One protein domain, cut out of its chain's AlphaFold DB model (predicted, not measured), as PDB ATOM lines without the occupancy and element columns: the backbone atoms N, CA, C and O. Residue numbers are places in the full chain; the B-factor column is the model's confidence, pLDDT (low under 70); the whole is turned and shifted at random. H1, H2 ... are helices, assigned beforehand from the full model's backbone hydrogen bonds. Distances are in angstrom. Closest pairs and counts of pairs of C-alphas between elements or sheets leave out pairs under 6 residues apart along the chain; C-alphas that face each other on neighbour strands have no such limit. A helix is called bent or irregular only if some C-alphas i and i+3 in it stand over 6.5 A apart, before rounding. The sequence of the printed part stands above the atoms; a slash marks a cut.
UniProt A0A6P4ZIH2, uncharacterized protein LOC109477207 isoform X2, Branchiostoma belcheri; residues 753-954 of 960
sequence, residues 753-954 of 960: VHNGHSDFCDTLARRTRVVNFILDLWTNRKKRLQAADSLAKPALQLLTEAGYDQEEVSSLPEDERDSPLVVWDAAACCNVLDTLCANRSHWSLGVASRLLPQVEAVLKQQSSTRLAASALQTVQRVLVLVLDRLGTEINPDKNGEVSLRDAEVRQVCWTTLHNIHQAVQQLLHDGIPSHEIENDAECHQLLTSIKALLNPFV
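This is residues 753 to 954 of the 960 residues of the protein "uncharacterized protein LOC109477207 isoform X2" of Branchiostoma belcheri (UniProt A0A6P4ZIH2). What does the model look like? Five helices, H7 to H11, form an up-and-down bundle, each running against the one before it, with H8 in the middle; the long H1 packs on H7, and its residues 753 to 761 stick out. H2 folds back from H1 onto H8, and the short H3 to H6 swing out from H2 and return to H7. What is it made of? The printed part has 202 residues with eleven named helices, H1 to H11 in chain order, and no named strand: all helix. It is compact, with a radius of gyration of the C-alphas of 17.8 A and spans of 59 by 44 by 27 A.

What touches the long H10? H10, residues 900 to 926, touches H8, residues 845 to 861, the same way at a shallow tilt of 21 degrees; their closest C-alphas, Ser 849 and Cys 909, are 5.0 A apart. H11, residues 936 to 953, forms a hairpin with H10, closest at the C-alphas of Val 920 and Leu 943, 6.1 A. What else touches the hub, H8? It touches H2, residues 784 to 790, H6, residues 821 to 824, H7, residues 826 to 838, and H9, residues 868 to 890. H8 and H9 form a hairpin at a shallow tilt of 27 degrees, with the C-alphas of Val 855 and Val 875 closest at 6.0 A. Where are the others? H1, residues 753 to 779, touches H7 with residues 767 to 778 alone, closest at the C-alphas of Arg 767 and Ala 828, 5.9 A. H3, residues 795 to 801, touches H4, residues 806 to 810, with the C-alphas of Leu 796 and Val 809 closest at 6.3 A, and only just touches H5, residues 814 to 817, with 3 pairs of C-alphas within 8 A. How complete are the backbones? The O i to N i+4 pairs are all within hydrogen-bond range in H1, H2, H3, H4, H7 and H10, against 10 of 13 in H8, 17 of 19 in H9 and 12 of 14 in H11; H5 and H6 are too short for such a pair.

Where do the longest helices lie? H1 runs 38.3 A from C-alpha 753 at (147.359, 235.594, 117.303), and H10 runs 39.0 A from C-alpha 900 at (150.068, 197.265, 159.529). H9 is 27.3 A long, H11 26.3 A, H8 24.9 A and H7 18.8 A. Which helices are irregular? H9, with C-alphas 885 and 888 7.7 A apart and a kink of 57 degrees near residue 884, and H11, with C-alphas 949 and 952 7.2 A apart.

How far does it reach? The two C-alphas farthest apart, Val 753 and Glu 897, are 62.8 A apart; residues 753 to 761 and 893 to 900 stand free. Is it continuous and confident? The printed part has no cut and no long link; its mean pLDDT is 88.2, with residues 862 to 867, 894 to 897 and 930 to 934 under 70.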
ATOM      1  N   VAL A 753     146.491 236.748 117.595       86.44
ATOM      2  CA  VAL A 753     147.359 235.594 117.303       86.44
ATOM      3  C   VAL A 753     148.671 235.676 118.086       86.44
ATOM      4  O   VAL A 753     149.119 234.661 118.609       86.44
ATOM      5  N   HIS A 754     149.274 236.861 118.212       87.62
ATOM      6  CA  HIS A 754     150.525 237.047 118.946       87.62
ATOM      7  C   HIS A 754     150.354 236.804 120.451       87.62
ATOM      8  O   HIS A 754     151.118 236.034 121.031       87.62
ATOM      9  N   ASN A 755     149.305 237.370 121.056       84.25
ATOM     10  CA  ASN A 755     149.000 237.179 122.476       84.25
ATOM     11  C   ASN A 755     148.714 235.697 122.777       84.25
ATOM     12  O   ASN A 755     149.380 235.101 123.620       84.25
ATOM     13  N   GLY A 756     147.829 235.060 121.997       88.31
ATOM     14  CA  GLY A 756     147.525 233.632 122.152       88.31
ATOM     15  C   GLY A 756     148.718 232.702 121.888       88.31
ATOM     16  O   GLY A 756     148.787 231.617 122.462       88.31
ATOM     17  N   HIS A 757     149.683 233.118 121.060       85.62
ATOM     18  CA  HIS A 757     150.940 232.392 120.872       85.62
ATOM     19  C   HIS A 757     151.863 232.511 122.094       85.62
ATOM     20  O   HIS A 757     152.423 231.498 122.508       85.62
ATOM     21  N   SER A 758     151.978 233.696 122.710       84.56
ATOM     22  CA  SER A 758     152.747 233.872 123.953       84.56
ATOM     23  C   SER A 758     152.158 233.031 125.087       84.56
ATOM     24  O   SER A 758     152.865 232.204 125.662       84.56
ATOM     25  N   ASP A 759     150.846 233.145 125.327       84.69
ATOM     26  CA  ASP A 759     150.133 232.384 126.361       84.69
ATOM     27  C   ASP A 759     150.305 230.863 126.175       84.69
ATOM     28  O   ASP A 759     150.501 230.117 127.143       84.69
ATOM     29  N   PHE A 760     150.273 230.390 124.923       85.44
ATOM     30  CA  PHE A 760     150.531 228.994 124.576       85.44
ATOM     31  C   PHE A 760     151.978 228.577 124.875       85.44
ATOM     32  O   PHE A 760     152.188 227.539 125.506       85.44
ATOM     33  N   CYS A 761     152.968 229.373 124.463       81.75
ATOM     34  CA  CYS A 761     154.386 229.088 124.683       81.75
ATOM     35  C   CYS A 761     154.748 229.074 126.175       81.75
ATOM     36  O   CYS A 761     155.375 228.117 126.635       81.75
ATOM     37  N   ASP A 762     154.279 230.043 126.963       85.81
ATOM     38  CA  ASP A 762     154.510 230.090 128.414       85.81
ATOM     39  C   ASP A 762     153.838 228.916 129.141       85.81
ATOM     40  O   ASP A 762     154.374 228.347 130.099       85.81
ATOM     41  N   THR A 763     152.664 228.492 128.674       86.62
ATOM     42  CA  THR A 763     151.964 227.311 129.200       86.62
ATOM     43  C   THR A 763     152.683 226.013 128.825       86.62
ATOM     44  O   THR A 763     152.874 225.148 129.682       86.62
ATOM     45  N   LEU A 764     153.171 225.885 127.588       85.88
ATOM     46  CA  LEU A 764     153.954 224.734 127.134       85.88
ATOM     47  C   LEU A 764     155.318 224.648 127.839       85.88
ATOM     48  O   LEU A 764     155.751 223.548 128.194       85.88
ATOM     49  N   ALA A 765     155.966 225.782 128.112       84.00
ATOM     50  CA  ALA A 765     157.203 225.854 128.885       84.00
ATOM     51  C   ALA A 765     156.985 225.405 130.340       84.00
ATOM     52  O   ALA A 765     157.712 224.530 130.820       84.00
ATOM     53  N   ARG A 766     155.944 225.929 131.013       88.94
ATOM     54  CA  ARG A 766     155.525 225.521 132.372       88.94
ATOM     55  C   ARG A 766     155.235 224.024 132.456       88.94
ATOM     56  O   ARG A 766     155.844 223.335 133.277       88.94
ATOM     57  N   ARG A 767     154.414 223.501 131.542       91.12
ATOM     58  CA  ARG A 767     154.153 222.060 131.381       91.12
ATOM     59  C   ARG A 767     155.450 221.263 131.235       91.12
ATOM     60  O   ARG A 767     155.667 220.305 131.973       91.12
ATOM     61  N   THR A 768     156.332 221.664 130.322       88.00
ATOM     62  CA  THR A 768     157.566 220.925 130.003       88.00
ATOM     63  C   THR A 768     158.548 220.880 131.176       88.00
ATOM     64  O   THR A 768     159.039 219.797 131.507       88.00
ATOM     65  N   ARG A 769     158.812 222.008 131.858       89.56
ATOM     66  CA  ARG A 769     159.700 222.027 133.037       89.56
ATOM     67  C   ARG A 769     159.141 221.151 134.174       89.56
ATOM     68  O   ARG A 769     159.895 220.373 134.758       89.56
ATOM     69  N   VAL A 770     157.831 221.212 134.447       92.38
ATOM     70  CA  VAL A 770     157.174 220.406 135.498       92.38
ATOM     71  C   VAL A 770     157.197 218.907 135.184       92.38
ATOM     72  O   VAL A 770     157.541 218.110 136.059       92.38
ATOM     73  N   VAL A 771     156.886 218.512 133.944       92.50
ATOM     74  CA  VAL A 771     156.972 217.109 133.501       92.50
ATOM     75  C   VAL A 771     158.399 216.587 133.691       92.50
ATOM     76  O   VAL A 771     158.587 215.575 134.368       92.50
ATOM     77  N   ASN A 772     159.408 217.301 133.183       90.75
ATOM     78  CA  ASN A 772     160.812 216.887 133.283       90.75
ATOM     79  C   ASN A 772     161.274 216.740 134.744       90.75
ATOM     80  O   ASN A 772     161.853 215.713 135.096       90.75
ATOM     81  N   PHE A 773     160.933 217.695 135.617       96.00
ATOM     82  CA  PHE A 773     161.234 217.620 137.051       96.00
ATOM     83  C   PHE A 773     160.690 216.336 137.704       96.00
ATOM     84  O   PHE A 773     161.400 215.668 138.460       96.00
ATOM     85  N   ILE A 774     159.451 215.939 137.398       95.25
ATOM     86  CA  ILE A 774     158.853 214.719 137.965       95.25
ATOM     87  C   ILE A 774     159.514 213.456 137.389       95.25
ATOM     88  O   ILE A 774     159.718 212.479 138.118       95.25
ATOM     89  N   LEU A 775     159.915 213.471 136.115       93.12
ATOM     90  CA  LEU A 775     160.637 212.360 135.488       93.12
ATOM     91  C   LEU A 775     162.053 212.178 136.067       93.12
ATOM     92  O   LEU A 775     162.449 211.041 136.336       93.12
ATOM     93  N   ASP A 776     162.765 213.259 136.390       91.94
ATOM     94  CA  ASP A 776     164.059 213.215 137.093       91.94
ATOM     95  C   ASP A 776     163.947 212.668 138.530       91.94
ATOM     96  O   ASP A 776     164.858 212.008 139.048       91.94
ATOM     97  N   LEU A 777     162.805 212.880 139.193       93.56
ATOM     98  CA  LEU A 777     162.489 212.208 140.459       93.56
ATOM     99  C   LEU A 777     162.163 210.712 140.256       93.56
ATOM    100  O   LEU A 777     162.405 209.907 141.158       93.56
ATOM    101  N   TRP A 778     161.625 210.313 139.100       94.31
ATOM    102  CA  TRP A 778     161.203 208.935 138.816       94.31
ATOM    103  C   TRP A 778     162.341 208.005 138.375       94.31
ATOM    104  O   TRP A 778     162.397 206.841 138.800       94.31
ATOM    105  N   THR A 779     163.274 208.492 137.553       90.19
ATOM    106  CA  THR A 779     164.470 207.728 137.151       90.19
ATOM    107  C   THR A 779     165.230 207.263 138.397       90.19
ATOM    108  O   THR A 779     165.481 206.064 138.583       90.19
ATOM    109  N   ASN A 780     165.464 208.185 139.337       90.88
ATOM    110  CA  ASN A 780     166.124 207.924 140.608       90.88
ATOM    111  C   ASN A 780     165.307 206.979 141.513       90.88
ATOM    112  O   ASN A 780     164.337 207.368 142.166       90.88
ATOM    113  N   ARG A 781     165.775 205.730 141.653       87.94
ATOM    114  CA  ARG A 781     165.130 204.672 142.457       87.94
ATOM    115  C   ARG A 781     164.774 205.068 143.896       87.94
ATOM    116  O   ARG A 781     163.834 204.500 144.446       87.94
ATOM    117  N   LYS A 782     165.487 206.019 144.511       93.31
ATOM    118  CA  LYS A 782     165.215 206.482 145.885       93.31
ATOM    119  C   LYS A 782     164.149 207.582 145.961       93.31
ATOM    120  O   LYS A 782     163.609 207.794 147.041       93.31
ATOM    121  N   LYS A 783     163.846 208.260 144.849       95.00
ATOM    122  CA  LYS A 783     162.903 209.389 144.777       95.00
ATOM    123  C   LYS A 783     161.564 209.057 144.097       95.00
ATOM    124  O   LYS A 783     160.672 209.890 144.118       95.00
ATOM    125  N   ARG A 784     161.349 207.836 143.590       94.38
ATOM    126  CA  ARG A 784     160.081 207.424 142.930       94.38
ATOM    127  C   ARG A 784     158.808 207.691 143.733       94.38
ATOM    128  O   ARG A 784     157.792 208.043 143.148       94.38
ATOM    129  N   LEU A 785     158.865 207.547 145.059       95.31
ATOM    130  CA  LEU A 785     157.733 207.899 145.921       95.31
ATOM    131  C   LEU A 785     157.509 209.420 145.952       95.31
ATOM    132  O   LEU A 785     156.382 209.857 145.777       95.31
ATOM    133  N   GLN A 786     158.584 210.212 146.047       96.38
ATOM    134  CA  GLN A 786     158.541 211.675 145.931       96.38
ATOM    135  C   GLN A 786     158.016 212.127 144.555       96.38
ATOM    136  O   GLN A 786     157.273 213.096 144.496       96.38
ATOM    137  N   ALA A 787     158.355 211.428 143.465       96.12
ATOM    138  CA  ALA A 787     157.815 211.701 142.129       96.12
ATOM    139  C   ALA A 787     156.286 211.526 142.084       96.12
ATOM    140  O   ALA A 787     155.578 212.382 141.564       96.12
ATOM    141  N   ALA A 788     155.779 210.442 142.682       95.25
ATOM    142  CA  ALA A 788     154.347 210.181 142.783       95.25
ATOM    143  C   ALA A 788     153.634 211.156 143.743       95.25
ATOM    144  O   ALA A 788     152.549 211.635 143.428       95.25
ATOM    145  N   ASP A 789     154.258 211.499 144.876       96.00
ATOM    146  CA  ASP A 789     153.766 212.526 145.801       96.00
ATOM    147  C   ASP A 789     153.738 213.923 145.144       96.00
ATOM    148  O   ASP A 789     152.848 214.715 145.443       96.00
ATOM    149  N   SER A 790     154.662 214.234 144.224       96.50
ATOM    150  CA  SER A 790     154.708 215.524 143.516       96.50
ATOM    151  C   SER A 790     153.506 215.781 142.601       96.50
ATOM    152  O   SER A 790     153.142 216.939 142.438       96.50
ATOM    153  N   LEU A 791     152.835 214.748 142.073       94.50
ATOM    154  CA  LEU A 791     151.575 214.930 141.329       94.50
ATOM    155  C   LEU A 791     150.441 215.487 142.209       94.50
ATOM    156  O   LEU A 791     149.555 216.177 141.715       94.50
ATOM    157  N   ALA A 792     150.482 215.194 143.513       94.44
ATOM    158  CA  ALA A 792     149.485 215.624 144.489       94.44
ATOM    159  C   ALA A 792     149.794 216.992 145.129       94.44
ATOM    160  O   ALA A 792     149.044 217.434 146.000       94.44
ATOM    161  N   LYS A 793     150.904 217.645 144.757       95.62
ATOM    162  CA  LYS A 793     151.292 218.953 145.303       95.62
ATOM    163  C   LYS A 793     150.554 220.094 144.599       95.62
ATOM    164  O   LYS A 793     150.357 219.993 143.388       95.62
ATOM    165  N   PRO A 794     150.247 221.193 145.316       95.75
ATOM    166  CA  PRO A 794     149.825 222.451 144.710       95.75
ATOM    167  C   PRO A 794     150.777 222.909 143.600       95.75
ATOM    168  O   PRO A 794     151.999 222.798 143.763       95.75
ATOM    169  N   ALA A 795     150.241 223.464 142.512       92.88
ATOM    170  CA  ALA A 795     151.021 223.968 141.382       92.88
ATOM    171  C   ALA A 795     152.092 224.980 141.826       92.88
ATOM    172  O   ALA A 795     153.235 224.896 141.380       92.88
ATOM    173  N   LEU A 796     151.768 225.852 142.790       94.06
ATOM    174  CA  LEU A 796     152.708 226.789 143.415       94.06
ATOM    175  C   LEU A 796     153.936 226.080 144.008       94.06
ATOM    176  O   LEU A 796     155.071 226.453 143.719       94.06
ATOM    177  N   GLN A 797     153.732 225.036 144.816       95.94
ATOM    178  CA  GLN A 797     154.844 224.277 145.396       95.94
ATOM    179  C   GLN A 797     155.624 223.521 144.314       95.94
ATOM    180  O   GLN A 797     156.852 223.457 144.368       95.94
ATOM    181  N   LEU A 798     154.919 222.933 143.348       95.19
ATOM    182  CA  LEU A 798     155.510 222.108 142.303       95.19
ATOM    183  C   LEU A 798     156.404 222.920 141.353       95.19
ATOM    184  O   LEU A 798     157.493 222.463 141.015       95.19
ATOM    185  N   LEU A 799     155.987 224.133 140.984       93.94
ATOM    186  CA  LEU A 799     156.771 225.061 140.166       93.94
ATOM    187  C   LEU A 799     157.994 225.594 140.925       93.94
ATOM    188  O   LEU A 799     159.094 225.578 140.373       93.94
ATOM    189  N   THR A 800     157.850 225.963 142.202       94.81
ATOM    190  CA  THR A 800     158.995 226.352 143.046       94.81
ATOM    191  C   THR A 800     160.004 225.205 143.203       94.81
ATOM    192  O   THR A 800     161.210 225.432 143.136       94.81
ATOM    193  N   GLU A 801     159.552 223.955 143.365       95.44
ATOM    194  CA  GLU A 801     160.452 222.789 143.399       95.44
ATOM    195  C   GLU A 801     161.096 222.477 142.033       95.44
ATOM    196  O   GLU A 801     162.222 221.977 142.000       95.44
ATOM    197  N   ALA A 802     160.426 222.810 140.924       93.38
ATOM    198  CA  ALA A 802     160.957 222.723 139.561       93.38
ATOM    199  C   ALA A 802     161.865 223.911 139.163       93.38
ATOM    200  O   ALA A 802     162.382 223.929 138.046       93.38
ATOM    201  N   GLY A 803     162.089 224.878 140.062       94.12
ATOM    202  CA  GLY A 803     163.015 225.996 139.858       94.12
ATOM    203  C   GLY A 803     162.439 227.205 139.116       94.12
ATOM    204  O   GLY A 803     163.198 227.898 138.445       94.12
ATOM    205  N   TYR A 804     161.130 227.451 139.210       92.38
ATOM    206  CA  TYR A 804     160.528 228.724 138.789       92.38
ATOM    207  C   TYR A 804     160.804 229.843 139.794       92.38
ATOM    208  O   TYR A 804     160.768 229.617 141.008       92.38
ATOM    209  N   ASP A 805     161.014 231.058 139.290       92.06
ATOM    210  CA  ASP A 805     161.172 232.242 140.131       92.06
ATOM    211  C   ASP A 805     159.832 232.677 140.744       92.06
ATOM    212  O   ASP A 805     158.757 232.499 140.166       92.06
ATOM    213  N   GLN A 806     159.882 233.282 141.936       89.38
ATOM    214  CA  GLN A 806     158.671 233.639 142.685       89.38
ATOM    215  C   GLN A 806     157.759 234.611 141.912       89.38
ATOM    216  O   GLN A 806     156.541 234.561 142.075       89.38
ATOM    217  N   GLU A 807     158.333 235.449 141.044       89.69
ATOM    218  CA  GLU A 807     157.585 236.332 140.144       89.69
ATOM    219  C   GLU A 807     156.844 235.536 139.053       89.69
ATOM    220  O   GLU A 807     155.636 235.733 138.897       89.69
ATOM    221  N   GLU A 808     157.497 234.567 138.388       87.62
ATOM    222  CA  GLU A 808     156.859 233.681 137.396       87.62
ATOM    223  C   GLU A 808     155.648 232.954 138.010       87.62
ATOM    224  O   GLU A 808     154.566 232.938 137.420       87.62
ATOM    225  N   VAL A 809     155.781 232.391 139.219       89.12
ATOM    226  CA  VAL A 809     154.673 231.661 139.872       89.12
ATOM    227  C   VAL A 809     153.590 232.608 140.413       89.12
ATOM    228  O   VAL A 809     152.420 232.232 140.492       89.12
ATOM    229  N   SER A 810     153.931 233.866 140.716       89.25
ATOM    230  CA  SER A 810     152.952 234.896 141.099       89.25
ATOM    231  C   SER A 810     152.060 235.383 139.946       89.25
ATOM    232  O   SER A 810     151.090 236.095 140.207       89.25
ATOM    233  N   SER A 811     152.341 234.973 138.701       89.88
ATOM    234  CA  SER A 811     151.488 235.250 137.535       89.88
ATOM    235  C   SER A 811     150.244 234.354 137.440       89.88
ATOM    236  O   SER A 811     149.268 234.745 136.804       89.88
ATOM    237  N   LEU A 812     150.250 233.172 138.072       89.94
ATOM    238  CA  LEU A 812     149.133 232.221 137.989       89.94
ATOM    239  C   LEU A 812     147.873 232.739 138.707       89.94
ATOM    240  O   LEU A 812     148.014 233.398 139.743       89.94
ATOM    241  N   PRO A 813     146.656 232.381 138.259       91.44
ATOM    242  CA  PRO A 813     145.424 232.555 139.036       91.44
ATOM    243  C   PRO A 813     145.530 231.951 140.448       91.44
ATOM    244  O   PRO A 813     146.215 230.948 140.656       91.44
ATOM    245  N   GLU A 814     144.885 232.559 141.450       90.38
ATOM    246  CA  GLU A 814     145.002 232.095 142.847       90.38
ATOM    247  C   GLU A 814     144.407 230.691 143.060       90.38
ATOM    248  O   GLU A 814     144.930 229.910 143.851       90.38
ATOM    249  N   ASP A 815     143.371 230.345 142.299       90.25
ATOM    250  CA  ASP A 815     142.734 229.030 142.251       90.25
ATOM    251  C   ASP A 815     143.595 227.957 141.559       90.25
ATOM    252  O   ASP A 815     143.544 226.787 141.947       90.25
ATOM    253  N   GLU A 816     144.457 228.333 140.609       90.44
ATOM    254  CA  GLU A 816     145.458 227.421 140.036       90.44
ATOM    255  C   GLU A 816     146.604 227.126 141.017       90.44
ATOM    256  O   GLU A 816     147.046 225.982 141.116       90.44
ATOM    257  N   ARG A 817     147.074 228.128 141.778       91.88
ATOM    258  CA  ARG A 817     148.239 228.002 142.685       91.88
ATOM    259  C   ARG A 817     148.088 226.882 143.712       91.88
ATOM    260  O   ARG A 817     149.032 226.112 143.905       91.88
ATOM    261  N   ASP A 818     146.922 226.812 144.352       94.00
ATOM    262  CA  ASP A 818     146.609 225.826 145.393       94.00
ATOM    263  C   ASP A 818     146.082 224.491 144.824       94.00
ATOM    264  O   ASP A 818     146.001 223.491 145.546       94.00
ATOM    265  N   SER A 819     145.771 224.436 143.525       92.56
ATOM    266  CA  SER A 819     145.292 223.227 142.847       92.56
ATOM    267  C   SER A 819     146.416 222.205 142.608       92.56
ATOM    268  O   SER A 819     147.533 222.587 142.252       92.56
ATOM    269  N   PRO A 820     146.161 220.889 142.765       94.00
ATOM    270  CA  PRO A 820     147.140 219.852 142.430       94.00
ATOM    271  C   PRO A 820     147.379 219.772 140.914       94.00
ATOM    272  O   PRO A 820     146.501 220.158 140.140       94.00
ATOM    273  N   LEU A 821     148.513 219.202 140.473       91.62
ATOM    274  CA  LEU A 821     148.873 219.135 139.042       91.62
ATOM    275  C   LEU A 821     147.759 218.556 138.164       91.62
ATOM    276  O   LEU A 821     147.564 219.029 137.055       91.62
ATOM    277  N   VAL A 822     147.024 217.550 138.643       91.00
ATOM    278  CA  VAL A 822     145.895 216.983 137.893       91.00
ATOM    279  C   VAL A 822     144.797 218.013 137.599       91.00
ATOM    280  O   VAL A 822     144.302 218.051 136.478       91.00
ATOM    281  N   VAL A 823     144.475 218.880 138.565       90.31
ATOM    282  CA  VAL A 823     143.447 219.919 138.415       90.31
ATOM    283  C   VAL A 823     143.952 221.070 137.552       90.31
ATOM    284  O   VAL A 823     143.224 221.505 136.665       90.31
ATOM    285  N   TRP A 824     145.190 221.514 137.791       90.50
ATOM    286  CA  TRP A 824     145.836 222.611 137.064       90.50
ATOM    287  C   TRP A 824     146.145 222.258 135.598       90.50
ATOM    288  O   TRP A 824     145.825 223.019 134.691       90.50
ATOM    289  N   ASP A 825     146.731 221.086 135.350       90.75
ATOM    290  CA  ASP A 825     147.094 220.613 134.015       90.75
ATOM    291  C   ASP A 825     146.940 219.084 133.899       90.75
ATOM    292  O   ASP A 825     147.897 218.299 133.975       90.75
ATOM    293  N   ALA A 826     145.703 218.650 133.653       90.25
ATOM    294  CA  ALA A 826     145.369 217.246 133.427       90.25
ATOM    295  C   ALA A 826     146.174 216.613 132.270       90.25
ATOM    296  O   ALA A 826     146.463 215.415 132.315       90.25
ATOM    297  N   ALA A 827     146.585 217.393 131.261       88.81
ATOM    298  CA  ALA A 827     147.398 216.900 130.148       88.81
ATOM    299  C   ALA A 827     148.849 216.630 130.580       88.81
ATOM    300  O   ALA A 827     149.401 215.580 130.247       88.81
ATOM    301  N   ALA A 828     149.453 217.517 131.381       90.81
ATOM    302  CA  ALA A 828     150.742 217.250 132.026       90.81
ATOM    303  C   ALA A 828     150.669 216.006 132.922       90.81
ATOM    304  O   ALA A 828     151.558 215.156 132.866       90.81
ATOM    305  N   CYS A 829     149.592 215.866 133.702       94.00
ATOM    306  CA  CYS A 829     149.377 214.702 134.558       94.00
ATOM    307  C   CYS A 829     149.322 213.393 133.746       94.00
ATOM    308  O   CYS A 829     150.029 212.440 134.083       94.00
ATOM    309  N   CYS A 830     148.573 213.359 132.636       91.75
ATOM    310  CA  CYS A 830     148.517 212.193 131.746       91.75
ATOM    311  C   CYS A 830     149.883 211.880 131.114       91.75
ATOM    312  O   CYS A 830     150.341 210.741 131.188       91.75
ATOM    313  N   ASN A 831     150.585 212.892 130.588       90.38
ATOM    314  CA  ASN A 831     151.918 212.725 129.997       90.38
ATOM    315  C   ASN A 831     152.934 212.144 130.999       90.38
ATOM    316  O   ASN A 831     153.738 211.280 130.637       90.38
ATOM    317  N   VAL A 832     152.884 212.567 132.270       93.75
ATOM    318  CA  VAL A 832     153.701 211.948 133.323       93.75
ATOM    319  C   VAL A 832     153.271 210.499 133.538       93.75
ATOM    320  O   VAL A 832     154.124 209.617 133.453       93.75
ATOM    321  N   LEU A 833     151.982 210.233 133.783       94.12
ATOM    322  CA  LEU A 833     151.458 208.895 134.093       94.12
ATOM    323  C   LEU A 833     151.797 207.852 133.013       94.12
ATOM    324  O   LEU A 833     152.285 206.774 133.357       94.12
ATOM    325  N   ASP A 834     151.635 208.179 131.729       91.38
ATOM    326  CA  ASP A 834     152.035 207.308 130.614       91.38
ATOM    327  C   ASP A 834     153.545 207.012 130.621       91.38
ATOM    328  O   ASP A 834     153.978 205.866 130.462       91.38
ATOM    329  N   THR A 835     154.366 208.024 130.905       89.56
ATOM    330  CA  THR A 835     155.821 207.856 131.037       89.56
ATOM    331  C   THR A 835     156.197 207.009 132.265       89.56
ATOM    332  O   THR A 835     157.155 206.225 132.219       89.56
ATOM    333  N   LEU A 836     155.426 207.084 133.359       92.00
ATOM    334  CA  LEU A 836     155.606 206.206 134.521       92.00
ATOM    335  C   LEU A 836     155.254 204.751 134.164       92.00
ATOM    336  O   LEU A 836     155.943 203.824 134.608       92.00
ATOM    337  N   CYS A 837     154.225 204.535 133.337       91.31
ATOM    338  CA  CYS A 837     153.787 203.215 132.877       91.31
ATOM    339  C   CYS A 837     154.820 202.470 132.021       91.31
ATOM    340  O   CYS A 837     154.906 201.244 132.121       91.31
ATOM    341  N   ALA A 838     155.647 203.172 131.242       86.94
ATOM    342  CA  ALA A 838     156.697 202.542 130.434       86.94
ATOM    343  C   ALA A 838     157.655 201.665 131.272       86.94
ATOM    344  O   ALA A 838     158.101 200.605 130.836       86.94
ATOM    345  N   ASN A 839     157.933 202.064 132.518       88.56
ATOM    346  CA  ASN A 839     158.889 201.389 133.393       88.56
ATOM    347  C   ASN A 839     158.201 200.432 134.383       88.56
ATOM    348  O   ASN A 839     158.186 200.681 135.593       88.56
ATOM    349  N   ARG A 840     157.663 199.299 133.895       90.56
ATOM    350  CA  ARG A 840     156.925 198.304 134.714       90.56
ATOM    351  C   ARG A 840     157.592 197.962 136.052       90.56
ATOM    352  O   ARG A 840     156.900 197.851 137.061       90.56
ATOM    353  N   SER A 841     158.921 197.818 136.085       90.12
ATOM    354  CA  SER A 841     159.705 197.439 137.275       90.12
ATOM    355  C   SER A 841     159.790 198.522 138.364       90.12
ATOM    356  O   SER A 841     160.142 198.217 139.505       90.12
ATOM    357  N   HIS A 842     159.461 199.780 138.050       91.50
ATOM    358  CA  HIS A 842     159.594 200.917 138.969       91.50
ATOM    359  C   HIS A 842     158.451 201.025 139.982       91.50
ATOM    360  O   HIS A 842     158.649 201.588 141.059       91.50
ATOM    361  N   TRP A 843     157.292 200.457 139.651       94.94
ATOM    362  CA  TRP A 843     156.088 200.493 140.474       94.94
ATOM    363  C   TRP A 843     156.228 199.658 141.754       94.94
ATOM    364  O   TRP A 843     157.020 198.713 141.834       94.94
ATOM    365  N   SER A 844     155.444 200.012 142.764       95.19
ATOM    366  CA  SER A 844     155.283 199.277 144.020       95.19
ATOM    367  C   SER A 844     153.928 199.632 144.629       95.19
ATOM    368  O   SER A 844     153.347 200.657 144.269       95.19
ATOM    369  N   LEU A 845     153.450 198.833 145.581       94.06
ATOM    370  CA  LEU A 845     152.216 199.090 146.328       94.06
ATOM    371  C   LEU A 845     152.145 200.527 146.900       94.06
ATOM    372  O   LEU A 845     151.132 201.207 146.755       94.06
ATOM    373  N   GLY A 846     153.252 201.027 147.464       95.75
ATOM    374  CA  GLY A 846     153.347 202.393 148.001       95.75
ATOM    375  C   GLY A 846     153.437 203.508 146.952       95.75
ATOM    376  O   GLY A 846     153.169 204.656 147.281       95.75
ATOM    377  N   VAL A 847     153.800 203.197 145.705       95.56
ATOM    378  CA  VAL A 847     153.704 204.137 144.572       95.56
ATOM    379  C   VAL A 847     152.281 204.131 144.007       95.56
ATOM    380  O   VAL A 847     151.718 205.192 143.750       95.56
ATOM    381  N   ALA A 848     151.662 202.953 143.874       96.25
ATOM    382  CA  ALA A 848     150.293 202.815 143.385       96.25
ATOM    383  C   ALA A 848     149.285 203.584 144.260       96.25
ATOM    384  O   ALA A 848     148.440 204.289 143.717       96.25
ATOM    385  N   SER A 849     149.428 203.559 145.589       96.31
ATOM    386  CA  SER A 849     148.559 204.324 146.503       96.31
ATOM    387  C   SER A 849     148.663 205.851 146.369       96.31
ATOM    388  O   SER A 849     147.785 206.561 146.854       96.31
ATOM    389  N   ARG A 850     149.718 206.368 145.723       95.81
ATOM    390  CA  ARG A 850     149.907 207.800 145.431       95.81
ATOM    391  C   ARG A 850     149.440 208.178 144.031       95.81
ATOM    392  O   ARG A 850     148.869 209.250 143.857       95.81
ATOM    393  N   LEU A 851     149.642 207.290 143.055       95.69
ATOM    394  CA  LEU A 851     149.253 207.514 141.661       95.69
ATOM    395  C   LEU A 851     147.760 207.255 141.409       95.69
ATOM    396  O   LEU A 851     147.135 208.019 140.681       95.69
ATOM    397  N   LEU A 852     147.160 206.230 142.026       95.94
ATOM    398  CA  LEU A 852     145.744 205.895 141.816       95.94
ATOM    399  C   LEU A 852     144.783 207.065 142.140       95.94
ATOM    400  O   LEU A 852     143.870 207.282 141.348       95.94
ATOM    401  N   PRO A 853     144.966 207.871 143.208       96.44
ATOM    402  CA  PRO A 853     144.127 209.054 143.435       96.44
ATOM    403  C   PRO A 853     144.230 210.115 142.328       96.44
ATOM    404  O   PRO A 853     143.262 210.827 142.075       96.44
ATOM    405  N   GLN A 854     145.369 210.199 141.632       95.31
ATOM    406  CA  GLN A 854     145.532 211.086 140.474       95.31
ATOM    407  C   GLN A 854     144.787 210.532 139.256       95.31
ATOM    408  O   GLN A 854     144.112 211.282 138.564       95.31
ATOM    409  N   VAL A 855     144.816 209.210 139.046       94.50
ATOM    410  CA  VAL A 855     143.998 208.516 138.031       94.50
ATOM    411  C   VAL A 855     142.497 208.733 138.286       94.50
ATOM    412  O   VAL A 855     141.745 208.989 137.349       94.50
ATOM    413  N   GLU A 856     142.060 208.697 139.551       95.25
ATOM    414  CA  GLU A 856     140.679 209.010 139.952       95.25
ATOM    415  C   GLU A 856     140.300 210.472 139.641       95.25
ATOM    416  O   GLU A 856     139.198 210.734 139.157       95.25
ATOM    417  N   ALA A 857     141.208 211.422 139.879       93.38
ATOM    418  CA  ALA A 857     140.992 212.839 139.587       93.38
ATOM    419  C   ALA A 857     140.986 213.144 138.075       93.38
ATOM    420  O   ALA A 857     140.050 213.794 137.604       93.38
ATOM    421  N   VAL A 858     141.944 212.596 137.309       92.31
ATOM    422  CA  VAL A 858     141.989 212.678 135.833       92.31
ATOM    423  C   VAL A 858     140.651 212.230 135.255       92.31
ATOM    424  O   VAL A 858     140.069 212.939 134.437       92.31
ATOM    425  N   LEU A 859     140.131 211.085 135.708       90.81
ATOM    426  CA  LEU A 859     138.873 210.528 135.219       90.81
ATOM    427  C   LEU A 859     137.669 211.446 135.499       90.81
ATOM    428  O   LEU A 859     136.833 211.638 134.619       90.81
ATOM    429  N   LYS A 860     137.586 212.053 136.691       90.94
ATOM    430  CA  LYS A 860     136.480 212.960 137.057       90.94
ATOM    431  C   LYS A 860     136.479 214.266 136.248       90.94
ATOM    432  O   LYS A 860     135.407 214.791 135.949       90.94
ATOM    433  N   GLN A 861     137.651 214.762 135.843       87.00
ATOM    434  CA  GLN A 861     137.777 215.959 134.996       87.00
ATOM    435  C   GLN A 861     137.495 215.727 133.501       87.00
ATOM    436  O   GLN A 861     137.398 216.699 132.754       87.00
ATOM    437  N   GLN A 862     137.287 214.488 133.037       69.19
ATOM    438  CA  GLN A 862     136.925 214.243 131.626       69.19
ATOM    439  C   GLN A 862     135.524 214.758 131.246       69.19
ATOM    440  O   GLN A 862     135.165 214.765 130.076       69.19
ATOM    441  N   SER A 863     134.750 215.246 132.219       59.41
ATOM    442  CA  SER A 863     133.457 215.904 132.012       59.41
ATOM    443  C   SER A 863     133.532 217.266 131.299       59.41
ATOM    444  O   SER A 863     132.488 217.784 130.910       59.41
ATOM    445  N   SER A 864     134.726 217.852 131.113       60.44
ATOM    446  CA  SER A 864     134.891 219.206 130.550       60.44
ATOM    447  C   SER A 864     135.968 219.373 129.466       60.44
ATOM    448  O   SER A 864     136.200 220.500 129.033       60.44
ATOM    449  N   THR A 865     136.652 218.311 129.016       53.81
ATOM    450  CA  THR A 865     137.811 218.456 128.107       53.81
ATOM    451  C   THR A 865     137.816 217.488 126.922       53.81
ATOM    452  O   THR A 865     137.513 216.305 127.049       53.81
ATOM    453  N   ARG A 866     138.289 217.975 125.764       59.81
ATOM    454  CA  ARG A 866     138.492 217.196 124.522       59.81
ATOM    455  C   ARG A 866     139.622 216.145 124.607       59.81
ATOM    456  O   ARG A 866     140.038 215.602 123.592       59.81
ATOM    457  N   LEU A 867     140.145 215.866 125.805       62.19
ATOM    458  CA  LEU A 867     141.249 214.926 126.052       62.19
ATOM    459  C   LEU A 867     140.778 213.514 126.445       62.19
ATOM    460  O   LEU A 867     141.621 212.635 126.633       62.19
ATOM    461  N   ALA A 868     139.458 213.291 126.512       74.25
ATOM    462  CA  ALA A 868     138.810 212.065 126.980       74.25
ATOM    463  C   ALA A 868     139.475 210.766 126.494       74.25
ATOM    464  O   ALA A 868     139.894 209.966 127.327       74.25
ATOM    465  N   ALA A 869     139.632 210.561 125.181       83.00
ATOM    466  CA  ALA A 869     140.202 209.324 124.633       83.00
ATOM    467  C   ALA A 869     141.642 209.066 125.119       83.00
ATOM    468  O   ALA A 869     141.956 207.978 125.603       83.00
ATOM    469  N   SER A 870     142.503 210.088 125.059       82.19
ATOM    470  CA  SER A 870     143.906 209.990 125.485       82.19
ATOM    471  C   SER A 870     144.013 209.731 126.989       82.19
ATOM    472  O   SER A 870     144.643 208.764 127.412       82.19
ATOM    473  N   ALA A 871     143.302 210.518 127.803       86.56
ATOM    474  CA  ALA A 871     143.287 210.362 129.253       86.56
ATOM    475  C   ALA A 871     142.724 208.997 129.685       86.56
ATOM    476  O   ALA A 871     143.288 208.351 130.568       86.56
ATOM    477  N   LEU A 872     141.659 208.506 129.037       89.88
ATOM    478  CA  LEU A 872     141.122 207.162 129.265       89.88
ATOM    479  C   LEU A 872     142.126 206.069 128.872       89.88
ATOM    480  O   LEU A 872     142.234 205.069 129.580       89.88
ATOM    481  N   GLN A 873     142.905 206.255 127.805       90.56
ATOM    482  CA  GLN A 873     143.971 205.330 127.419       90.56
ATOM    483  C   GLN A 873     145.125 205.323 128.443       90.56
ATOM    484  O   GLN A 873     145.592 204.247 128.825       90.56
ATOM    485  N   THR A 874     145.536 206.484 128.969       88.62
ATOM    486  CA  THR A 874     146.497 206.580 130.084       88.62
ATOM    487  C   THR A 874     145.960 205.882 131.341       88.62
ATOM    488  O   THR A 874     146.649 205.051 131.936       88.62
ATOM    489  N   VAL A 875     144.704 206.153 131.726       91.25
ATOM    490  CA  VAL A 875     144.000 205.505 132.853       91.25
ATOM    491  C   VAL A 875     143.990 203.981 132.676       91.25
ATOM    492  O   VAL A 875     144.365 203.252 133.596       91.25
ATOM    493  N   GLN A 876     143.632 203.487 131.488       94.00
ATOM    494  CA  GLN A 876     143.625 202.062 131.157       94.00
ATOM    495  C   GLN A 876     145.025 201.444 131.299       94.00
ATOM    496  O   GLN A 876     145.156 200.393 131.924       94.00
ATOM    497  N   ARG A 877     146.083 202.095 130.793       91.31
ATOM    498  CA  ARG A 877     147.478 201.626 130.922       91.31
ATOM    499  C   ARG A 877     147.947 201.559 132.376       91.31
ATOM    500  O   ARG A 877     148.556 200.558 132.760       91.31
ATOM    501  N   VAL A 878     147.641 202.577 133.187       91.81
ATOM    502  CA  VAL A 878     147.954 202.570 134.627       91.81
ATOM    503  C   VAL A 878     147.239 201.413 135.319       91.81
ATOM    504  O   VAL A 878     147.873 200.658 136.056       91.81
ATOM    505  N   LEU A 879     145.945 201.229 135.054       93.38
ATOM    506  CA  LEU A 879     145.159 200.164 135.669       93.38
ATOM    507  C   LEU A 879     145.635 198.774 135.236       93.38
ATOM    508  O   LEU A 879     145.879 197.946 136.105       93.38
ATOM    509  N   VAL A 880     145.871 198.521 133.944       92.44
ATOM    510  CA  VAL A 880     146.445 197.245 133.472       92.44
ATOM    511  C   VAL A 880     147.746 196.929 134.211       92.44
ATOM    512  O   VAL A 880     147.891 195.827 134.728       92.44
ATOM    513  N   LEU A 881     148.665 197.893 134.329       91.12
ATOM    514  CA  LEU A 881     149.955 197.694 134.996       91.12
ATOM    515  C   LEU A 881     149.800 197.435 136.504       91.12
ATOM    516  O   LEU A 881     150.424 196.516 137.038       91.12
ATOM    517  N   VAL A 882     148.966 198.218 137.195       92.06
ATOM    518  CA  VAL A 882     148.702 198.052 138.633       92.06
ATOM    519  C   VAL A 882     148.038 196.706 138.921       92.06
ATOM    520  O   VAL A 882     148.420 196.040 139.880       92.06
ATOM    521  N   LEU A 883     147.084 196.270 138.099       91.69
ATOM    522  CA  LEU A 883     146.359 195.019 138.317       91.69
ATOM    523  C   LEU A 883     147.211 193.787 137.961       91.69
ATOM    524  O   LEU A 883     147.282 192.866 138.774       91.69
ATOM    525  N   ASP A 884     147.926 193.809 136.829       89.44
ATOM    526  CA  ASP A 884     148.893 192.777 136.401       89.44
ATOM    527  C   ASP A 884     149.991 192.555 137.453       89.44
ATOM    528  O   ASP A 884     150.279 191.424 137.846       89.44
ATOM    529  N   ARG A 885     150.586 193.645 137.960       88.31
ATOM    530  CA  ARG A 885     151.759 193.557 138.837       88.31
ATOM    531  C   ARG A 885     151.447 193.525 140.333       88.31
ATOM    532  O   ARG A 885     152.223 192.935 141.080       88.31
ATOM    533  N   LEU A 886     150.376 194.180 140.785       89.25
ATOM    534  CA  LEU A 886     150.078 194.390 142.211       89.25
ATOM    535  C   LEU A 886     148.688 193.883 142.628       89.25
ATOM    536  O   LEU A 886     148.371 193.938 143.814       89.25
ATOM    537  N   GLY A 887     147.860 193.348 141.722       86.81
ATOM    538  CA  GLY A 887     146.504 192.882 142.053       86.81
ATOM    539  C   GLY A 887     146.457 191.813 143.156       86.81
ATOM    540  O   GLY A 887     145.529 191.791 143.964       86.81
ATOM    541  N   THR A 888     147.489 190.969 143.255       85.12
ATOM    542  CA  THR A 888     147.663 189.981 144.337       85.12
ATOM    543  C   THR A 888     148.141 190.589 145.658       85.12
ATOM    544  O   THR A 888     147.826 190.045 146.714       85.12
ATOM    545  N   GLU A 889     148.863 191.713 145.630       87.44
ATOM    546  CA  GLU A 889     149.264 192.459 146.831       87.44
ATOM    547  C   GLU A 889     148.121 193.334 147.361       87.44
ATOM    548  O   GLU A 889     147.955 193.451 148.571       87.44
ATOM    549  N   ILE A 890     147.329 193.939 146.470       88.50
ATOM    550  CA  ILE A 890     146.214 194.839 146.802       88.50
ATOM    551  C   ILE A 890     145.013 194.064 147.368       88.50
ATOM    552  O   ILE A 890     144.315 194.577 148.239       88.50
ATOM    553  N   ASN A 891     144.774 192.832 146.906       84.62
ATOM    554  CA  ASN A 891     143.661 192.010 147.379       84.62
ATOM    555  C   ASN A 891     143.835 191.615 148.872       84.62
ATOM    556  O   ASN A 891     144.855 191.004 149.226       84.62
ATOM    557  N   PRO A 892     142.859 191.926 149.752       77.06
ATOM    558  CA  PRO A 892     142.978 191.671 151.188       77.06
ATOM    559  C   PRO A 892     142.909 190.176 151.539       77.06
ATOM    560  O   PRO A 892     143.668 189.721 152.391       77.06
ATOM    561  N   ASP A 893     142.068 189.400 150.849       77.31
ATOM    562  CA  ASP A 893     141.728 188.013 151.211       77.31
ATOM    563  C   ASP A 893     142.856 187.004 150.935       77.31
ATOM    564  O   ASP A 893     142.893 185.917 151.512       77.31
ATOM    565  N   LYS A 894     143.769 187.330 150.012       69.69
ATOM    566  CA  LYS A 894     144.782 186.392 149.488       69.69
ATOM    567  C   LYS A 894     146.110 186.370 150.261       69.69
ATOM    568  O   LYS A 894     147.020 185.646 149.861       69.69
ATOM    569  N   ASN A 895     146.257 187.145 151.338       58.50
ATOM    570  CA  ASN A 895     147.542 187.378 152.004       58.50
ATOM    571  C   ASN A 895     147.532 187.001 153.499       58.50
ATOM    572  O   ASN A 895     146.547 187.217 154.194       58.50
ATOM    573  N   GLY A 896     148.649 186.446 153.990       66.12
ATOM    574  CA  GLY A 896     148.849 186.094 155.406       66.12
ATOM    575  C   GLY A 896     149.173 187.298 156.304       66.12
ATOM    576  O   GLY A 896     148.821 188.427 155.980       66.12
ATOM    577  N   GLU A 897     149.868 187.073 157.428       65.31
ATOM    578  CA  GLU A 897     150.286 188.156 158.337       65.31
ATOM    579  C   GLU A 897     151.113 189.228 157.600       65.31
ATOM    580  O   GLU A 897     152.234 188.986 157.150       65.31
ATOM    581  N   VAL A 898     150.538 190.426 157.481       74.94
ATOM    582  CA  VAL A 898     151.077 191.570 156.734       74.94
ATOM    583  C   VAL A 898     151.323 192.736 157.693       74.94
ATOM    584  O   VAL A 898     150.619 192.910 158.688       74.94
ATOM    585  N   SER A 899     152.344 193.545 157.405       81.44
ATOM    586  CA  SER A 899     152.660 194.752 158.175       81.44
ATOM    587  C   SER A 899     151.470 195.715 158.201       81.44
ATOM    588  O   SER A 899     150.888 196.007 157.158       81.44
ATOM    589  N   LEU A 900     151.159 196.289 159.369       76.62
ATOM    590  CA  LEU A 900     150.068 197.265 159.529       76.62
ATOM    591  C   LEU A 900     150.152 198.432 158.526       76.62
ATOM    592  O   LEU A 900     149.130 198.865 158.007       76.62
ATOM    593  N   ARG A 901     151.369 198.884 158.190       78.94
ATOM    594  CA  ARG A 901     151.578 199.933 157.175       78.94
ATOM    595  C   ARG A 901     151.179 199.486 155.773       78.94
ATOM    596  O   ARG A 901     150.608 200.265 155.022       78.94
ATOM    597  N   ASP A 902     151.465 198.240 155.416       87.56
ATOM    598  CA  ASP A 902     151.127 197.720 154.092       87.56
ATOM    599  C   ASP A 902     149.612 197.477 153.989       87.56
ATOM    600  O   ASP A 902     149.038 197.664 152.921       87.56
ATOM    601  N   ALA A 903     148.940 197.154 155.103       88.00
ATOM    602  CA  ALA A 903     147.480 197.085 155.178       88.00
ATOM    603  C   ALA A 903     146.808 198.455 154.943       88.00
ATOM    604  O   ALA A 903     145.879 198.537 154.140       88.00
ATOM    605  N   GLU A 904     147.306 199.538 155.553       91.50
ATOM    606  CA  GLU A 904     146.837 200.911 155.279       91.50
ATOM    607  C   GLU A 904     146.988 201.269 153.788       91.50
ATOM    608  O   GLU A 904     146.051 201.752 153.152       91.50
ATOM    609  N   VAL A 905     148.152 200.972 153.198       93.62
ATOM    610  CA  VAL A 905     148.446 201.262 151.784       93.62
ATOM    611  C   VAL A 905     147.561 200.437 150.833       93.62
ATOM    612  O   VAL A 905     147.086 200.972 149.827       93.62
ATOM    613  N   ARG A 906     147.283 199.165 151.155       92.19
ATOM    614  CA  ARG A 906     146.320 198.320 150.419       92.19
ATOM    615  C   ARG A 906     144.910 198.880 150.493       92.19
ATOM    616  O   ARG A 906     144.257 198.962 149.457       92.19
ATOM    617  N   GLN A 907     144.464 199.309 151.675       92.44
ATOM    618  CA  GLN A 907     143.132 199.882 151.854       92.44
ATOM    619  C   GLN A 907     142.947 201.148 151.008       92.44
ATOM    620  O   GLN A 907     141.894 201.306 150.391       92.44
ATOM    621  N   VAL A 908     143.968 202.009 150.909       93.88
ATOM    622  CA  VAL A 908     143.952 203.160 149.987       93.88
ATOM    623  C   VAL A 908     143.817 202.690 148.535       93.88
ATOM    624  O   VAL A 908     142.876 203.101 147.861       93.88
ATOM    625  N   CYS A 909     144.681 201.779 148.069       94.94
ATOM    626  CA  CYS A 909     144.617 201.260 146.694       94.94
ATOM    627  C   CYS A 909     143.244 200.652 146.361       94.94
ATOM    628  O   CYS A 909     142.672 200.964 145.321       94.94
ATOM    629  N   TRP A 910     142.703 199.812 147.248       93.00
ATOM    630  CA  TRP A 910     141.407 199.153 147.072       93.00
ATOM    631  C   TRP A 910     140.252 200.159 147.025       93.00
ATOM    632  O   TRP A 910     139.417 200.102 146.124       93.00
ATOM    633  N   THR A 911     140.223 201.114 147.961       93.88
ATOM    634  CA  THR A 911     139.172 202.144 148.024       93.88
ATOM    635  C   THR A 911     139.191 203.012 146.766       93.88
ATOM    636  O   THR A 911     138.151 203.228 146.151       93.88
ATOM    637  N   THR A 912     140.371 203.437 146.310       95.25
ATOM    638  CA  THR A 912     140.506 204.231 145.084       95.25
ATOM    639  C   THR A 912     140.164 203.436 143.819       95.25
ATOM    640  O   THR A 912     139.483 203.968 142.949       95.25
ATOM    641  N   LEU A 913     140.537 202.154 143.707       94.81
ATOM    642  CA  LEU A 913     140.090 201.305 142.586       94.81
ATOM    643  C   LEU A 913     138.558 201.174 142.548       94.81
ATOM    644  O   LEU A 913     137.965 201.209 141.468       94.81
ATOM    645  N   HIS A 914     137.909 201.089 143.712       93.31
ATOM    646  CA  HIS A 914     136.450 201.084 143.810       93.31
ATOM    647  C   HIS A 914     135.834 202.430 143.383       93.31
ATOM    648  O   HIS A 914     134.867 202.437 142.620       93.31
ATOM    649  N   ASN A 915     136.413 203.562 143.796       94.31
ATOM    650  CA  ASN A 915     135.982 204.897 143.360       94.31
ATOM    651  C   ASN A 915     136.129 205.091 141.842       94.31
ATOM    652  O   ASN A 915     135.209 205.589 141.195       94.31
ATOM    653  N   ILE A 916     137.264 204.675 141.262       94.38
ATOM    654  CA  ILE A 916     137.505 204.722 139.811       94.38
ATOM    655  C   ILE A 916     136.448 203.878 139.090       94.38
ATOM    656  O   ILE A 916     135.845 204.346 138.129       94.38
ATOM    657  N   HIS A 917     136.136 202.678 139.590       94.50
ATOM    658  CA  HIS A 917     135.063 201.858 139.030       94.50
ATOM    659  C   HIS A 917     133.686 202.544 139.104       94.50
ATOM    660  O   HIS A 917     132.958 202.525 138.112       94.50
ATOM    661  N   GLN A 918     133.328 203.181 140.227       94.88
ATOM    662  CA  GLN A 918     132.079 203.950 140.332       94.88
ATOM    663  C   GLN A 918     132.035 205.106 139.319       94.88
ATOM    664  O   GLN A 918     131.035 205.261 138.623       94.88
ATOM    665  N   ALA A 919     133.125 205.865 139.173       93.12
ATOM    666  CA  ALA A 919     133.218 206.955 138.202       93.12
ATOM    667  C   ALA A 919     133.109 206.460 136.745       93.12
ATOM    668  O   ALA A 919     132.397 207.064 135.947       93.12
ATOM    669  N   VAL A 920     133.728 205.324 136.401       93.38
ATOM    670  CA  VAL A 920     133.563 204.682 135.081       93.38
ATOM    671  C   VAL A 920     132.124 204.208 134.862       93.38
ATOM    672  O   VAL A 920     131.597 204.362 133.763       93.38
ATOM    673  N   GLN A 921     131.458 203.654 135.882       94.00
ATOM    674  CA  GLN A 921     130.041 203.294 135.767       94.00
ATOM    675  C   GLN A 921     129.140 204.516 135.576       94.00
ATOM    676  O   GLN A 921     128.195 204.423 134.798       94.00
ATOM    677  N   GLN A 922     129.441 205.642 136.229       93.31
ATOM    678  CA  GLN A 922     128.698 206.883 136.035       93.31
ATOM    679  C   GLN A 922     128.900 207.447 134.620       93.31
ATOM    680  O   GLN A 922     127.915 207.710 133.941       93.31
ATOM    681  N   LEU A 923     130.141 207.547 134.128       90.88
ATOM    682  CA  LEU A 923     130.432 208.018 132.763       90.88
ATOM    683  C   LEU A 923     129.783 207.137 131.675       90.88
ATOM    684  O   LEU A 923     129.359 207.640 130.640       90.88
ATOM    685  N   LEU A 924     129.650 205.828 131.920       91.38
ATOM    686  CA  LEU A 924     128.921 204.902 131.038       91.38
ATOM    687  C   LEU A 924     127.388 205.004 131.138       91.38
ATOM    688  O   LEU A 924     126.702 204.476 130.266       91.38
ATOM    689  N   HIS A 925     126.849 205.609 132.199       91.94
ATOM    690  CA  HIS A 925     125.408 205.773 132.420       91.94
ATOM    691  C   HIS A 925     124.913 207.141 131.940       91.94
ATOM    692  O   HIS A 925     123.937 207.220 131.199       91.94
ATOM    693  N   ASP A 926     125.594 208.206 132.361       88.19
ATOM    694  CA  ASP A 926     125.226 209.593 132.059       88.19
ATOM    695  C   ASP A 926     125.553 209.962 130.599       88.19
ATOM    696  O   ASP A 926     125.032 210.945 130.070       88.19
ATOM    697  N   GLY A 927     126.381 209.140 129.943       81.56
ATOM    698  CA  GLY A 927     126.955 209.402 128.632       81.56
ATOM    699  C   GLY A 927     128.137 210.366 128.721       81.56
ATOM    700  O   GLY A 927     128.303 211.109 129.691       81.56
ATOM    701  N   ILE A 928     128.972 210.370 127.686       77.12
ATOM    702  CA  ILE A 928     129.954 211.439 127.510       77.12
ATOM    703  C   ILE A 928     129.213 212.606 126.834       77.12
ATOM    704  O   ILE A 928     128.466 212.350 125.887       77.12
ATOM    705  N   PRO A 929     129.347 213.866 127.295       73.88
ATOM    706  CA  PRO A 929     128.636 215.004 126.706       73.88
ATOM    707  C   PRO A 929     128.917 215.154 125.201       73.88
ATOM    708  O   PRO A 929     129.959 215.655 124.784       73.88
ATOM    709  N   SER A 930     127.969 214.714 124.374       56.84
ATOM    710  CA  SER A 930     128.198 214.374 122.962       56.84
ATOM    711  C   SER A 930     128.287 215.561 121.997       56.84
ATOM    712  O   SER A 930     128.422 215.365 120.794       56.84
ATOM    713  N   HIS A 931     128.230 216.797 122.498       59.09
ATOM    714  CA  HIS A 931     128.161 218.001 121.665       59.09
ATOM    715  C   HIS A 931     129.490 218.429 121.008       59.09
ATOM    716  O   HIS A 931     129.454 219.299 120.145       59.09
ATOM    717  N   GLU A 932     130.643 217.848 121.380       57.31
ATOM    718  CA  GLU A 932     131.962 218.226 120.820       57.31
ATOM    719  C   GLU A 932     132.949 217.054 120.584       57.31
ATOM    720  O   GLU A 932     134.138 217.294 120.371       57.31
ATOM    721  N   ILE A 933     132.520 215.786 120.658       58.88
ATOM    722  CA  ILE A 933     133.451 214.637 120.677       58.88
ATOM    723  C   ILE A 933     133.207 213.691 119.494       58.88
ATOM    724  O   ILE A 933     132.335 212.828 119.534       58.88
ATOM    725  N   GLU A 934     134.060 213.806 118.473       62.41
ATOM    726  CA  GLU A 934     134.080 212.937 117.281       62.41
ATOM    727  C   GLU A 934     134.399 211.459 117.618       62.41
ATOM    728  O   GLU A 934     134.013 210.548 116.887       62.41
ATOM    729  N   ASN A 935     135.049 211.203 118.763       74.19
ATOM    730  CA  ASN A 935     135.555 209.889 119.188       74.19
ATOM    731  C   ASN A 935     134.682 209.169 120.248       74.19
ATOM    732  O   ASN A 935     135.191 208.305 120.964       74.19
ATOM    733  N   ASP A 936     133.387 209.487 120.393       80.31
ATOM    734  CA  ASP A 936     132.538 208.921 121.469       80.31
ATOM    735  C   ASP A 936     132.568 207.375 121.525       80.31
ATOM    736  O   ASP A 936     132.723 206.783 122.594       80.31
ATOM    737  N   ALA A 937     132.560 206.707 120.365       83.75
ATOM    738  CA  ALA A 937     132.663 205.249 120.273       83.75
ATOM    739  C   ALA A 937     133.988 204.680 120.833       83.75
ATOM    740  O   ALA A 937     133.977 203.638 121.495       83.75
ATOM    741  N   GLU A 938     135.120 205.360 120.615       84.00
ATOM    742  CA  GLU A 938     136.426 204.966 121.167       84.00
ATOM    743  C   GLU A 938     136.432 205.139 122.690       84.00
ATOM    744  O   GLU A 938     136.797 204.222 123.431       84.00
ATOM    745  N   CYS A 939     135.954 206.285 123.178       85.94
ATOM    746  CA  CYS A 939     135.852 206.560 124.607       85.94
ATOM    747  C   CYS A 939     134.920 205.559 125.318       85.94
ATOM    748  O   CYS A 939     135.257 205.066 126.398       85.94
ATOM    749  N   HIS A 940     133.793 205.186 124.703       87.69
ATOM    750  CA  HIS A 940     132.879 204.168 125.226       87.69
ATOM    751  C   HIS A 940     133.523 202.770 125.263       87.69
ATOM    752  O   HIS A 940     133.351 202.026 126.237       87.69
ATOM    753  N   GLN A 941     134.318 202.412 124.247       89.19
ATOM    754  CA  GLN A 941     135.096 201.168 124.224       89.19
ATOM    755  C   GLN A 941     136.169 201.150 125.328       89.19
ATOM    756  O   GLN A 941     136.304 200.146 126.036       89.19
ATOM    757  N   LEU A 942     136.891 202.259 125.527       88.62
ATOM    758  CA  LEU A 942     137.889 202.412 126.590       88.62
ATOM    759  C   LEU A 942     137.248 202.313 127.981       88.62
ATOM    760  O   LEU A 942     137.692 201.500 128.792       88.62
ATOM    761  N   LEU A 943     136.162 203.047 128.247       90.25
ATOM    762  CA  LEU A 943     135.398 202.955 129.500       90.25
ATOM    763  C   LEU A 943     134.891 201.527 129.762       90.25
ATOM    764  O   LEU A 943     135.011 201.018 130.877       90.25
ATOM    765  N   THR A 944     134.379 200.846 128.733       91.69
ATOM    766  CA  THR A 944     133.927 199.448 128.832       91.69
ATOM    767  C   THR A 944     135.083 198.500 129.168       91.69
ATOM    768  O   THR A 944     134.931 197.618 130.017       91.69
ATOM    769  N   SER A 945     136.261 198.704 128.573       92.75
ATOM    770  CA  SER A 945     137.473 197.939 128.891       92.75
ATOM    771  C   SER A 945     137.959 198.195 130.323       92.75
ATOM    772  O   SER A 945     138.251 197.245 131.049       92.75
ATOM    773  N   ILE A 946     137.972 199.452 130.776       92.38
ATOM    774  CA  ILE A 946     138.346 199.814 132.150       92.38
ATOM    775  C   ILE A 946     137.372 199.188 133.162       92.38
ATOM    776  O   ILE A 946     137.805 198.611 134.160       92.38
ATOM    777  N   LYS A 947     136.062 199.216 132.888       94.94
ATOM    778  CA  LYS A 947     135.049 198.527 133.704       94.94
ATOM    779  C   LYS A 947     135.319 197.022 133.784       94.94
ATOM    780  O   LYS A 947     135.291 196.460 134.876       94.94
ATOM    781  N   ALA A 948     135.633 196.382 132.655       91.56
ATOM    782  CA  ALA A 948     135.967 194.959 132.610       91.56
ATOM    783  C   ALA A 948     137.206 194.612 133.457       91.56
ATOM    784  O   ALA A 948     137.167 193.634 134.202       91.56
ATOM    785  N   LEU A 949     138.256 195.442 133.403       92.06
ATOM    786  CA  LEU A 949     139.474 195.298 134.213       92.06
ATOM    787  C   LEU A 949     139.213 195.444 135.721       92.06
ATOM    788  O   LEU A 949     139.836 194.753 136.521       92.06
ATOM    789  N   LEU A 950     138.300 196.335 136.118       93.38
ATOM    790  CA  LEU A 950     138.020 196.627 137.526       93.38
ATOM    791  C   LEU A 950     137.039 195.645 138.182       93.38
ATOM    792  O   LEU A 950     137.121 195.453 139.394       93.38
ATOM    793  N   ASN A 951     136.162 194.987 137.413       91.81
ATOM    794  CA  ASN A 951     135.159 194.027 137.908       91.81
ATOM    795  C   ASN A 951     135.654 193.037 138.999       91.81
ATOM    796  O   ASN A 951     134.907 192.826 139.957       91.81
ATOM    797  N   PRO A 952     136.871 192.443 138.944       85.62
ATOM    798  CA  PRO A 952     137.352 191.513 139.979       85.62
ATOM    799  C   PRO A 952     137.527 192.139 141.375       85.62
ATOM    800  O   PRO A 952     137.569 191.419 142.371       85.62
ATOM    801  N   PHE A 953     137.612 193.470 141.453       80.12
ATOM    802  CA  PHE A 953     137.747 194.265 142.680       80.12
ATOM    803  C   PHE A 953     136.392 194.817 143.163       80.12
ATOM    804  O   PHE A 953     136.305 195.470 144.200       80.12
ATOM    805  N   VAL A 954     135.309 194.507 142.441       82.25
ATOM    806  CA  VAL A 954     133.920 194.866 142.766       82.25
ATOM    807  C   VAL A 954     133.191 193.645 143.334       82.25
ATOM    808  O   VAL A 954     132.072 193.306 142.950       82.25
TER     809      VAL A 954